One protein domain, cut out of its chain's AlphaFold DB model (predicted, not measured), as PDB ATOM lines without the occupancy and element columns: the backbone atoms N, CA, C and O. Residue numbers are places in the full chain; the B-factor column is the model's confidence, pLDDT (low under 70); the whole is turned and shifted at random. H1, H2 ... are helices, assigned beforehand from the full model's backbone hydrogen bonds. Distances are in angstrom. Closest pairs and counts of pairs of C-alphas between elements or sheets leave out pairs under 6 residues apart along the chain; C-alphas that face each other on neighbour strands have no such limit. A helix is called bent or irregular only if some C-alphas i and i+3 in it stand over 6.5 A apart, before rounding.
ATOM      1  N   PRO A 121     113.266  13.198  27.439       94.31
ATOM      2  CA  PRO A 121     113.948  13.187  26.145       94.31
ATOM      3  C   PRO A 121     114.922  14.362  25.999       94.31
ATOM      4  O   PRO A 121     114.532  15.520  26.181       94.31
ATOM      5  N   LEU A 122     116.163  14.084  25.579       96.06
ATOM      6  CA  LEU A 122     117.249  15.078  25.519       96.06
ATOM      7  C   LEU A 122     116.915  16.308  24.672       96.06
ATOM      8  O   LEU A 122     117.230  17.421  25.078       96.06
ATOM      9  N   LEU A 123     116.267  16.133  23.514       95.62
ATOM     10  CA  LEU A 123     115.964  17.251  22.615       95.62
ATOM     11  C   LEU A 123     114.987  18.244  23.257       95.62
ATOM     12  O   LEU A 123     115.242  19.444  23.279       95.62
ATOM     13  N   GLY A 124     113.890  17.746  23.838       93.69
ATOM     14  CA  GLY A 124     112.948  18.590  24.576       93.69
ATOM     15  C   GLY A 124     113.583  19.205  25.823       93.69
ATOM     16  O   GLY A 124     113.340  20.370  26.133       93.69
ATOM     17  N   TYR A 125     114.445  18.449  26.505       94.50
ATOM     18  CA  TYR A 125     115.169  18.927  27.677       94.50
ATOM     19  C   TYR A 125     116.147  20.063  27.337       94.50
ATOM     20  O   TYR A 125     116.169  21.071  28.043       94.50
ATOM     21  N   ALA A 126     116.888  19.954  26.230       95.38
ATOM     22  CA  ALA A 126     117.773  20.999  25.719       95.38
ATOM     23  C   ALA A 126     117.001  22.270  25.339       95.38
ATOM     24  O   ALA A 126     117.410  23.361  25.718       95.38
ATOM     25  N   LEU A 127     115.835  22.152  24.691       93.06
ATOM     26  CA  LEU A 127     114.982  23.315  24.407       93.06
ATOM     27  C   LEU A 127     114.463  24.010  25.674       93.06
ATOM     28  O   LEU A 127     114.244  25.217  25.665       93.06
ATOM     29  N   ALA A 128     114.242  23.273  26.760       91.50
ATOM     30  CA  ALA A 128     113.748  23.853  28.006       91.50
ATOM     31  C   ALA A 128     114.850  24.538  28.834       91.50
ATOM     32  O   ALA A 128     114.557  25.496  29.547       91.50
ATOM     33  N   HIS A 129     116.097  24.063  28.748       92.56
ATOM     34  CA  HIS A 129     117.174  24.477  29.659       92.56
ATOM     35  C   HIS A 129     118.341  25.203  28.977       92.56
ATOM     36  O   HIS A 129     119.061  25.940  29.644       92.56
ATOM     37  N   ASP A 130     118.527  25.021  27.669       92.50
ATOM     38  CA  ASP A 130     119.698  25.505  26.930       92.50
ATOM     39  C   ASP A 130     119.359  25.888  25.477       92.50
ATOM     40  O   ASP A 130     120.134  25.676  24.545       92.50
ATOM     41  N   ILE A 131     118.173  26.472  25.260       91.25
ATOM     42  CA  ILE A 131     117.699  26.852  23.916       91.25
ATOM     43  C   ILE A 131     118.628  27.831  23.189       91.25
ATOM     44  O   ILE A 131     118.694  27.842  21.962       91.25
ATOM     45  N   ASP A 132     119.352  28.649  23.953       89.62
ATOM     46  CA  ASP A 132     120.271  29.652  23.418       89.62
ATOM     47  C   ASP A 132     121.511  29.015  22.774       89.62
ATOM     48  O   ASP A 132     122.164  29.641  21.937       89.62
ATOM     49  N   TYR A 133     121.836  27.765  23.118       93.75
ATOM     50  CA  TYR A 133     122.980  27.060  22.559       93.75
ATOM     51  C   TYR A 133     122.560  26.121  21.422       93.75
ATOM     52  O   TYR A 133     122.541  24.892  21.525       93.75
ATOM     53  N   THR A 134     122.273  26.744  20.276       94.88
ATOM     54  CA  THR A 134     121.895  26.074  19.019       94.88
ATOM     55  C   THR A 134     122.783  24.871  18.644       94.88
ATOM     56  O   THR A 134     122.217  23.857  18.228       94.88
ATOM     57  N   PRO A 135     124.128  24.893  18.807       95.94
ATOM     58  CA  PRO A 135     124.967  23.759  18.413       95.94
ATOM     59  C   PRO A 135     124.621  22.432  19.107       95.94
ATOM     60  O   PRO A 135     124.653  21.392  18.454       95.94
ATOM     61  N   ASN A 136     124.243  22.442  20.393       95.38
ATOM     62  CA  ASN A 136     123.846  21.206  21.087       95.38
ATOM     63  C   ASN A 136     122.544  20.641  20.518       95.38
ATOM     64  O   ASN A 136     122.406  19.430  20.364       95.38
ATOM     65  N   ILE A 137     121.595  21.518  20.190       97.25
ATOM     66  CA  ILE A 137     120.283  21.131  19.664       97.25
ATOM     67  C   ILE A 137     120.434  20.546  18.261       97.25
ATOM     68  O   ILE A 137     119.908  19.469  17.998       97.25
ATOM     69  N   ILE A 138     121.203  21.213  17.394       97.44
ATOM     70  CA  ILE A 138     121.545  20.707  16.059       97.44
ATOM     71  C   ILE A 138     122.229  19.344  16.170       97.44
ATOM     72  O   ILE A 138     121.794  18.392  15.534       97.44
ATOM     73  N   LYS A 139     123.212  19.199  17.065       97.56
ATOM     74  CA  LYS A 139     123.905  17.923  17.257       97.56
ATOM     75  C   LYS A 139     122.967  16.793  17.693       97.56
ATOM     76  O   LYS A 139     123.106  15.670  17.224       97.56
ATOM     77  N   LEU A 140     122.007  17.065  18.577       97.62
ATOM     78  CA  LEU A 140     120.994  16.075  18.957       97.62
ATOM     79  C   LEU A 140     120.086  15.695  17.773       97.62
ATOM     80  O   LEU A 140     119.737  14.524  17.633       97.62
ATOM     81  N   LEU A 141     119.728  16.651  16.910       97.81
ATOM     82  CA  LEU A 141     118.969  16.384  15.683       97.81
ATOM     83  C   LEU A 141     119.770  15.527  14.693       97.81
ATOM     84  O   LEU A 141     119.222  14.569  14.152       97.81
ATOM     85  N   ASP A 142     121.060  15.819  14.516       97.44
ATOM     86  CA  ASP A 142     121.973  15.061  13.646       97.44
ATOM     87  C   ASP A 142     122.168  13.616  14.116       97.44
ATOM     88  O   ASP A 142     122.371  12.708  13.311       97.44
ATOM     89  N   LEU A 143     122.055  13.380  15.426       96.81
ATOM     90  CA  LEU A 143     122.041  12.041  16.018       96.81
ATOM     91  C   LEU A 143     120.694  11.313  15.849       96.81
ATOM     92  O   LEU A 143     120.527  10.199  16.348       96.81
ATOM     93  N   GLY A 144     119.730  11.917  15.150       95.44
ATOM     94  CA  GLY A 144     118.455  11.301  14.791       95.44
ATOM     95  C   GLY A 144     117.376  11.383  15.870       95.44
ATOM     96  O   GLY A 144     116.418  10.607  15.831       95.44
ATOM     97  N   LEU A 145     117.492  12.288  16.850       95.88
ATOM     98  CA  LEU A 145     116.399  12.514  17.798       95.88
ATOM     99  C   LEU A 145     115.226  13.191  17.081       95.88
ATOM    100  O   LEU A 145     115.349  14.317  16.605       95.88
ATOM    101  N   ASP A 146     114.081  12.506  17.034       94.12
ATOM    102  CA  ASP A 146     112.890  12.967  16.310       94.12
ATOM    103  C   ASP A 146     112.286  14.235  16.960       94.12
ATOM    104  O   ASP A 146     111.731  14.151  18.065       94.12
ATOM    105  N   PRO A 147     112.315  15.405  16.283       95.94
ATOM    106  CA  PRO A 147     111.737  16.638  16.810       95.94
ATOM    107  C   PRO A 147     110.205  16.631  16.836       95.94
ATOM    108  O   PRO A 147     109.608  17.498  17.470       95.94
ATOM    109  N   PHE A 148     109.550  15.678  16.179       94.50
ATOM    110  CA  PHE A 148     108.094  15.548  16.141       94.50
ATOM    111  C   PHE A 148     107.563  14.557  17.182       94.50
ATOM    112  O   PHE A 148     106.347  14.481  17.394       94.50
ATOM    113  N   LYS A 149     108.442  13.811  17.869       89.31
ATOM    114  CA  LYS A 149     108.034  12.941  18.975       89.31
ATOM    115  C   LYS A 149     107.441  13.808  20.084       89.31
ATOM    116  O   LYS A 149     108.096  14.707  20.613       89.31
ATOM    117  N   LYS A 150     106.175  13.561  20.426       80.31
ATOM    118  CA  LYS A 150     105.508  14.282  21.516       80.31
ATOM    119  C   LYS A 150     106.218  13.984  22.835       80.31
ATOM    120  O   LYS A 150     106.377  12.818  23.191       80.31
ATOM    121  N   GLY A 151     106.614  15.043  23.543       73.12
ATOM    122  CA  GLY A 151     106.910  14.965  24.970       73.12
ATOM    123  C   GLY A 151     105.611  14.950  25.780       73.12
ATOM    124  O   GLY A 151     104.580  14.466  25.316       73.12
ATOM    125  N   THR A 152     105.628  15.544  26.973       71.31
ATOM    126  CA  THR A 152     104.459  15.575  27.870       71.31
ATOM    127  C   THR A 152     103.250  16.314  27.282       71.31
ATOM    128  O   THR A 152     102.117  15.891  27.490       71.31
ATOM    129  N   LEU A 153     103.472  17.421  26.561       78.94
ATOM    130  CA  LEU A 153     102.400  18.281  26.024       78.94
ATOM    131  C   LEU A 153     102.596  18.622  24.543       78.94
ATOM    132  O   LEU A 153     101.662  18.511  23.751       78.94
ATOM    133  N   PHE A 154     103.817  18.997  24.167       87.88
ATOM    134  CA  PHE A 154     104.187  19.378  22.807       87.88
ATOM    135  C   PHE A 154     105.399  18.567  22.345       87.88
ATOM    136  O   PHE A 154     106.196  18.091  23.158       87.88
ATOM    137  N   SER A 155     105.534  18.395  21.033       93.56
ATOM    138  CA  SER A 155     106.800  17.960  20.436       93.56
ATOM    139  C   SER A 155     107.822  19.110  20.434       93.56
ATOM    140  O   SER A 155     107.410  20.276  20.417       93.56
ATOM    141  N   PRO A 156     109.136  18.821  20.415       95.06
ATOM    142  CA  PRO A 156     110.171  19.838  20.215       95.06
ATOM    143  C   PRO A 156     109.878  20.789  19.042       95.06
ATOM    144  O   PRO A 156     109.989  22.004  19.189       95.06
ATOM    145  N   TYR A 157     109.410  20.258  17.911       95.69
ATOM    146  CA  TYR A 157     109.040  21.042  16.736       95.69
ATOM    147  C   TYR A 157     107.892  22.022  17.016       95.69
ATOM    148  O   TYR A 157     107.986  23.199  16.679       95.69
ATOM    149  N   GLN A 158     106.831  21.572  17.692       94.62
ATOM    150  CA  GLN A 158     105.710  22.445  18.067       94.62
ATOM    151  C   GLN A 158     106.137  23.557  19.031       94.62
ATOM    152  O   GLN A 158     105.652  24.681  18.909       94.62
ATOM    153  N   VAL A 159     107.052  23.262  19.962       93.19
ATOM    154  CA  VAL A 159     107.626  24.280  20.853       93.19
ATOM    155  C   VAL A 159     108.378  25.334  20.038       93.19
ATOM    156  O   VAL A 159     108.137  26.523  20.216       93.19
ATOM    157  N   LEU A 160     109.232  24.913  19.101       94.94
ATOM    158  CA  LEU A 160     110.001  25.816  18.241       94.94
ATOM    159  C   LEU A 160     109.100  26.694  17.359       94.94
ATOM    160  O   LEU A 160     109.281  27.907  17.329       94.94
ATOM    161  N   VAL A 161     108.091  26.120  16.696       94.94
ATOM    162  CA  VAL A 161     107.119  26.888  15.889       94.94
ATOM    163  C   VAL A 161     106.354  27.891  16.752       94.94
ATOM    164  O   VAL A 161     106.152  29.035  16.342       94.94
ATOM    165  N   GLY A 162     105.946  27.486  17.957       93.75
ATOM    166  CA  GLY A 162     105.265  28.375  18.890       93.75
ATOM    167  C   GLY A 162     106.142  29.541  19.352       93.75
ATOM    168  O   GLY A 162     105.639  30.645  19.545       93.75
ATOM    169  N   ILE A 163     107.453  29.326  19.495       92.69
ATOM    170  CA  ILE A 163     108.404  30.400  19.801       92.69
ATOM    171  C   ILE A 163     108.549  31.343  18.602       92.69
ATOM    172  O   ILE A 163     108.411  32.551  18.773       92.69
ATOM    173  N   ASP A 164     108.762  30.813  17.394       93.88
ATOM    174  CA  ASP A 164     108.955  31.616  16.174       93.88
ATOM    175  C   ASP A 164     107.739  32.506  15.857       93.88
ATOM    176  O   ASP A 164     107.893  33.677  15.513       93.88
ATOM    177  N   ASN A 165     106.519  31.991  16.054       93.25
ATOM    178  CA  ASN A 165     105.285  32.756  15.837       93.25
ATOM    179  C   ASN A 165     104.836  33.599  17.050       93.25
ATOM    180  O   ASN A 165     103.837  34.317  16.970       93.25
ATOM    181  N   GLY A 166     105.552  33.517  18.176       90.25
ATOM    182  CA  GLY A 166     105.293  34.293  19.388       90.25
ATOM    183  C   GLY A 166     104.144  33.801  20.279       90.25
ATOM    184  O   GLY A 166     103.817  34.482  21.255       90.25
ATOM    185  N   SER A 167     103.537  32.643  19.991       89.75
ATOM    186  CA  SER A 167     102.518  32.014  20.854       89.75
ATOM    187  C   SER A 167     103.108  31.369  22.114       89.75
ATOM    188  O   SER A 167     102.414  31.244  23.123       89.75
ATOM    189  N   ILE A 168     104.396  31.017  22.087       87.50
ATOM    190  CA  ILE A 168     105.178  30.550  23.232       87.50
ATOM    191  C   ILE A 168     106.273  31.579  23.517       87.50
ATOM    192  O   ILE A 168     107.040  31.957  22.635       87.50
ATOM    193  N   LYS A 169     106.368  32.022  24.774       81.94
ATOM    194  CA  LYS A 169     107.434  32.912  25.251       81.94
ATOM    195  C   LYS A 169     108.259  32.207  26.317       81.94
ATOM    196  O   LYS A 169     107.701  31.535  27.182       81.94
ATOM    197  N   ILE A 170     109.575  32.400  26.279       75.00
ATOM    198  CA  ILE A 170     110.485  31.951  27.337       75.00
ATOM    199  C   ILE A 170     110.852  33.188  28.158       75.00
ATOM    200  O   ILE A 170     111.635  34.040  27.733       75.00
ATOM    201  N   GLY A 171     110.210  33.332  29.319       77.12
ATOM    202  CA  GLY A 171     110.246  34.577  30.087       77.12
ATOM    203  C   GLY A 171     109.608  35.735  29.310       77.12
ATOM    204  O   GLY A 171     108.508  35.602  28.774       77.12
ATOM    205  N   ASN A 172     110.312  36.867  29.228       73.69
ATOM    206  CA  ASN A 172     109.833  38.077  28.545       73.69
ATOM    207  C   ASN A 172     110.359  38.229  27.105       73.69
ATOM    208  O   ASN A 172     110.104  39.256  26.477       73.69
ATOM    209  N   GLN A 173     111.109  37.253  26.586       68.06
ATOM    210  CA  GLN A 173     111.790  37.344  25.292       68.06
ATOM    211  C   GLN A 173     111.328  36.246  24.330       68.06
ATOM    212  O   GLN A 173     111.043  35.117  24.737       68.06
ATOM    213  N   THR A 174     111.306  36.577  23.039       74.00
ATOM    214  CA  THR A 174     111.255  35.584  21.963       74.00
ATOM    215  C   THR A 174     112.689  35.194  21.619       74.00
ATOM    216  O   THR A 174     113.516  36.066  21.355       74.00
ATOM    217  N   LYS A 175     112.996  33.897  21.667       83.81
ATOM    218  CA  LYS A 175     114.310  33.360  21.293       83.81
ATOM    219  C   LYS A 175     114.381  33.181  19.777       83.81
ATOM    220  O   LYS A 175     113.380  32.809  19.169       83.81
ATOM    221  N   ASP A 176     115.542  33.434  19.173       89.88
ATOM    222  CA  ASP A 176     115.738  33.137  17.752       89.88
ATOM    223  C   ASP A 176     115.939  31.632  17.561       89.88
ATOM    224  O   ASP A 176     116.991  31.076  17.863       89.88
ATOM    225  N   VAL A 177     114.889  30.975  17.080       94.88
ATOM    226  CA  VAL A 177     114.848  29.530  16.835       94.88
ATOM    227  C   VAL A 177     114.934  29.189  15.348       94.88
ATOM    228  O   VAL A 177     114.886  28.013  14.982       94.88
ATOM    229  N   LYS A 178     115.085  30.193  14.473       94.88
ATOM    230  CA  LYS A 178     115.147  29.990  13.020       94.88
ATOM    231  C   LYS A 178     116.289  29.074  12.588       94.88
ATOM    232  O   LYS A 178     116.023  28.238  11.727       94.88
ATOM    233  N   PRO A 179     117.505  29.145  13.168       96.69
ATOM    234  CA  PRO A 179     118.566  28.200  12.825       96.69
ATOM    235  C   PRO A 179     118.150  26.743  13.063       96.69
ATOM    236  O   PRO A 179     118.357  25.893  12.203       96.69
ATOM    237  N   ILE A 180     117.483  26.469  14.188       97.19
ATOM    238  CA  ILE A 180     117.017  25.123  14.545       97.19
ATOM    239  C   ILE A 180     115.887  24.685  13.606       97.19
ATOM    240  O   ILE A 180     115.902  23.568  13.097       97.19
ATOM    241  N   LEU A 181     114.911  25.560  13.341       96.88
ATOM    242  CA  LEU A 181     113.801  25.260  12.430       96.88
ATOM    243  C   LEU A 181     114.277  25.008  10.997       96.88
ATOM    244  O   LEU A 181     113.766  24.100  10.346       96.88
ATOM    245  N   ASN A 182     115.245  25.782  10.506       96.75
ATOM    246  CA  ASN A 182     115.841  25.568   9.189       96.75
ATOM    247  C   ASN A 182     116.543  24.210   9.120       96.75
ATOM    248  O   ASN A 182     116.276  23.455   8.192       96.75
ATOM    249  N   HIS A 183     117.320  23.849  10.146       97.88
ATOM    250  CA  HIS A 183     117.965  22.535  10.226       97.88
ATOM    251  C   HIS A 183     116.953  21.381  10.227       97.88
ATOM    252  O   HIS A 183     117.126  20.376   9.544       97.88
ATOM    253  N   ILE A 184     115.831  21.532  10.940       97.62
ATOM    254  CA  ILE A 184     114.745  20.539  10.910       97.62
ATOM    255  C   ILE A 184     114.141  20.424   9.502       97.62
ATOM    256  O   ILE A 184     113.868  19.312   9.061       97.62
ATOM    257  N   ARG A 185     113.943  21.534   8.779       96.62
ATOM    258  CA  ARG A 185     113.453  21.499   7.386       96.62
ATOM    259  C   ARG A 185     114.434  20.786   6.458       96.62
ATOM    260  O   ARG A 185     113.997  20.027   5.602       96.62
ATOM    261  N   GLU A 186     115.736  20.980   6.654       96.19
ATOM    262  CA  GLU A 186     116.779  20.283   5.889       96.19
ATOM    263  C   GLU A 186     116.756  18.768   6.131       96.19
ATOM    264  O   GLU A 186     116.859  17.992   5.182       96.19
ATOM    265  N   LEU A 187     116.561  18.337   7.380       95.81
ATOM    266  CA  LEU A 187     116.504  16.916   7.737       95.81
ATOM    267  C   LEU A 187     115.167  16.240   7.389       95.81
ATOM    268  O   LEU A 187     115.143  15.033   7.145       95.81
ATOM    269  N   TYR A 188     114.051  16.979   7.416       93.38
ATOM    270  CA  TYR A 188     112.707  16.389   7.450       93.38
ATOM    271  C   TYR A 188     111.688  16.975   6.462       93.38
ATOM    272  O   TYR A 188     110.534  16.568   6.558       93.38
ATOM    273  N   GLY A 189     112.076  17.880   5.551       83.44
ATOM    274  CA  GLY A 189     111.291  18.447   4.434       83.44
ATOM    275  C   GLY A 189     109.774  18.216   4.481       83.44
ATOM    276  O   GLY A 189     109.039  19.020   5.055       83.44
ATOM    277  N   ASP A 190     109.326  17.080   3.948       80.31
ATOM    278  CA  ASP A 190     107.921  16.655   3.819       80.31
ATOM    279  C   ASP A 190     107.095  16.670   5.124       80.31
ATOM    280  O   ASP A 190     105.870  16.731   5.093       80.31
ATOM    281  N   ARG A 191     107.736  16.581   6.297       84.44
ATOM    282  CA  ARG A 191     107.075  16.577   7.619       84.44
ATOM    283  C   ARG A 191     106.899  17.978   8.214       84.44
ATOM    284  O   ARG A 191     106.390  18.090   9.329       84.44
ATOM    285  N   THR A 192     107.384  19.018   7.533       76.81
ATOM    286  CA  THR A 192     107.396  20.408   8.027       76.81
ATOM    287  C   THR A 192     106.429  21.350   7.304       76.81
ATOM    288  O   THR A 192     106.371  22.526   7.672       76.81
ATOM    289  N   GLU A 193     105.697  20.841   6.308       61.94
ATOM    290  CA  GLU A 193     104.603  21.527   5.596       61.94
ATOM    291  C   GLU A 193     103.269  21.421   6.355       61.94
ATOM    292  O   GLU A 193     102.530  22.434   6.374       61.94
TER     293      GLU A 193
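AT A GLANCE: This is residues 121 to 193 of the 193 residues of an uncharacterized protein of Prevotella pallens ATCC 700821 (UniProt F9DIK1). What shape do these coordinates make? Four helices stand at the corners of a loose four-sided ring, met in the order H1, H2, H4, H3 on going round it, with H1 across from H4 and H2 across from H3. H1 and H2 form a helical hairpin, H4 runs alongside H2, and H3 is set steeply to H4. What is it built of, and how large is it? The printed part has 73 residues with four named helices, in the order H1, H2, H3, H4, and no named strand; the class is all helix, with 40 residues in the helices. It is compact, with a radius of gyration of the C-alphas of 11.2 A, and rounded, spanning 31 by 24 by 24 A.

IN THESE COORDINATES: Where do the first two helices lie? H1, residues 122 to 129, begins with C-alpha 122 at (117.249, 15.078, 25.519) and is 10.3 A long from first to last C-alpha. H2, residues 134 to 142, is 12.3 A long. Where are the other two? H3, residues 156 to 164, is 12.5 A long and begins with C-alpha 156 at (110.171, 19.838, 20.215). H4, residues 178 to 191, is the longest helix at 16.6 A and ends with C-alpha 191 at (107.075, 16.577, 7.619). Is any helix irregular? H4 is irregular: C-alphas 187 and 190 are 9.4 A apart.

HOW THE PARTS SIT: What does H1 touch? H1 and H2 touch as a helical hairpin, at a shallow tilt of 15 degrees, opposite ways; their closest C-alphas, of Leu 123 and Leu 140, are 6.3 A apart. H1 and H3 only just touch, with 3 pairs of C-alphas within 8 A, the closest being Gly 124 and Pro 156 at 5.3 A; they run the same way at a shallow tilt of 34 degrees, only just short of steep. What does H4 touch? With residues 179 to 184 alone it touches H2, the same way at a shallow tilt of 17 degrees, the closest C-alphas being those of Ile 138 and Ile 180, 6.5 A apart. With residues 178 to 181 alone it touches H3, opposite ways at a steep tilt of 52 degrees, the closest C-alphas being those of Leu 160 and Leu 181, 7.0 A apart. Which pairs stay apart, and how do the backbones run? H1 and H4 are apart, and so are H2 and H3. In H1, H2 and H3 every O i to N i+4 pair is within hydrogen-bond range; in H4, 8 of 10 are.

THE WHOLE: How far does it reach? The two C-alphas farthest apart, of Asn 172 and Asp 190, are 32.8 A apart. Is the printed part unbroken, and which links are long? It has no cut; the links H2 to H3 and H3 to H4 are long, with 13 residues each, and H1 to H2 is tight. Where is confidence low? The mean pLDDT of the printed part is 90.5, and residues 173 and 193 are under 70.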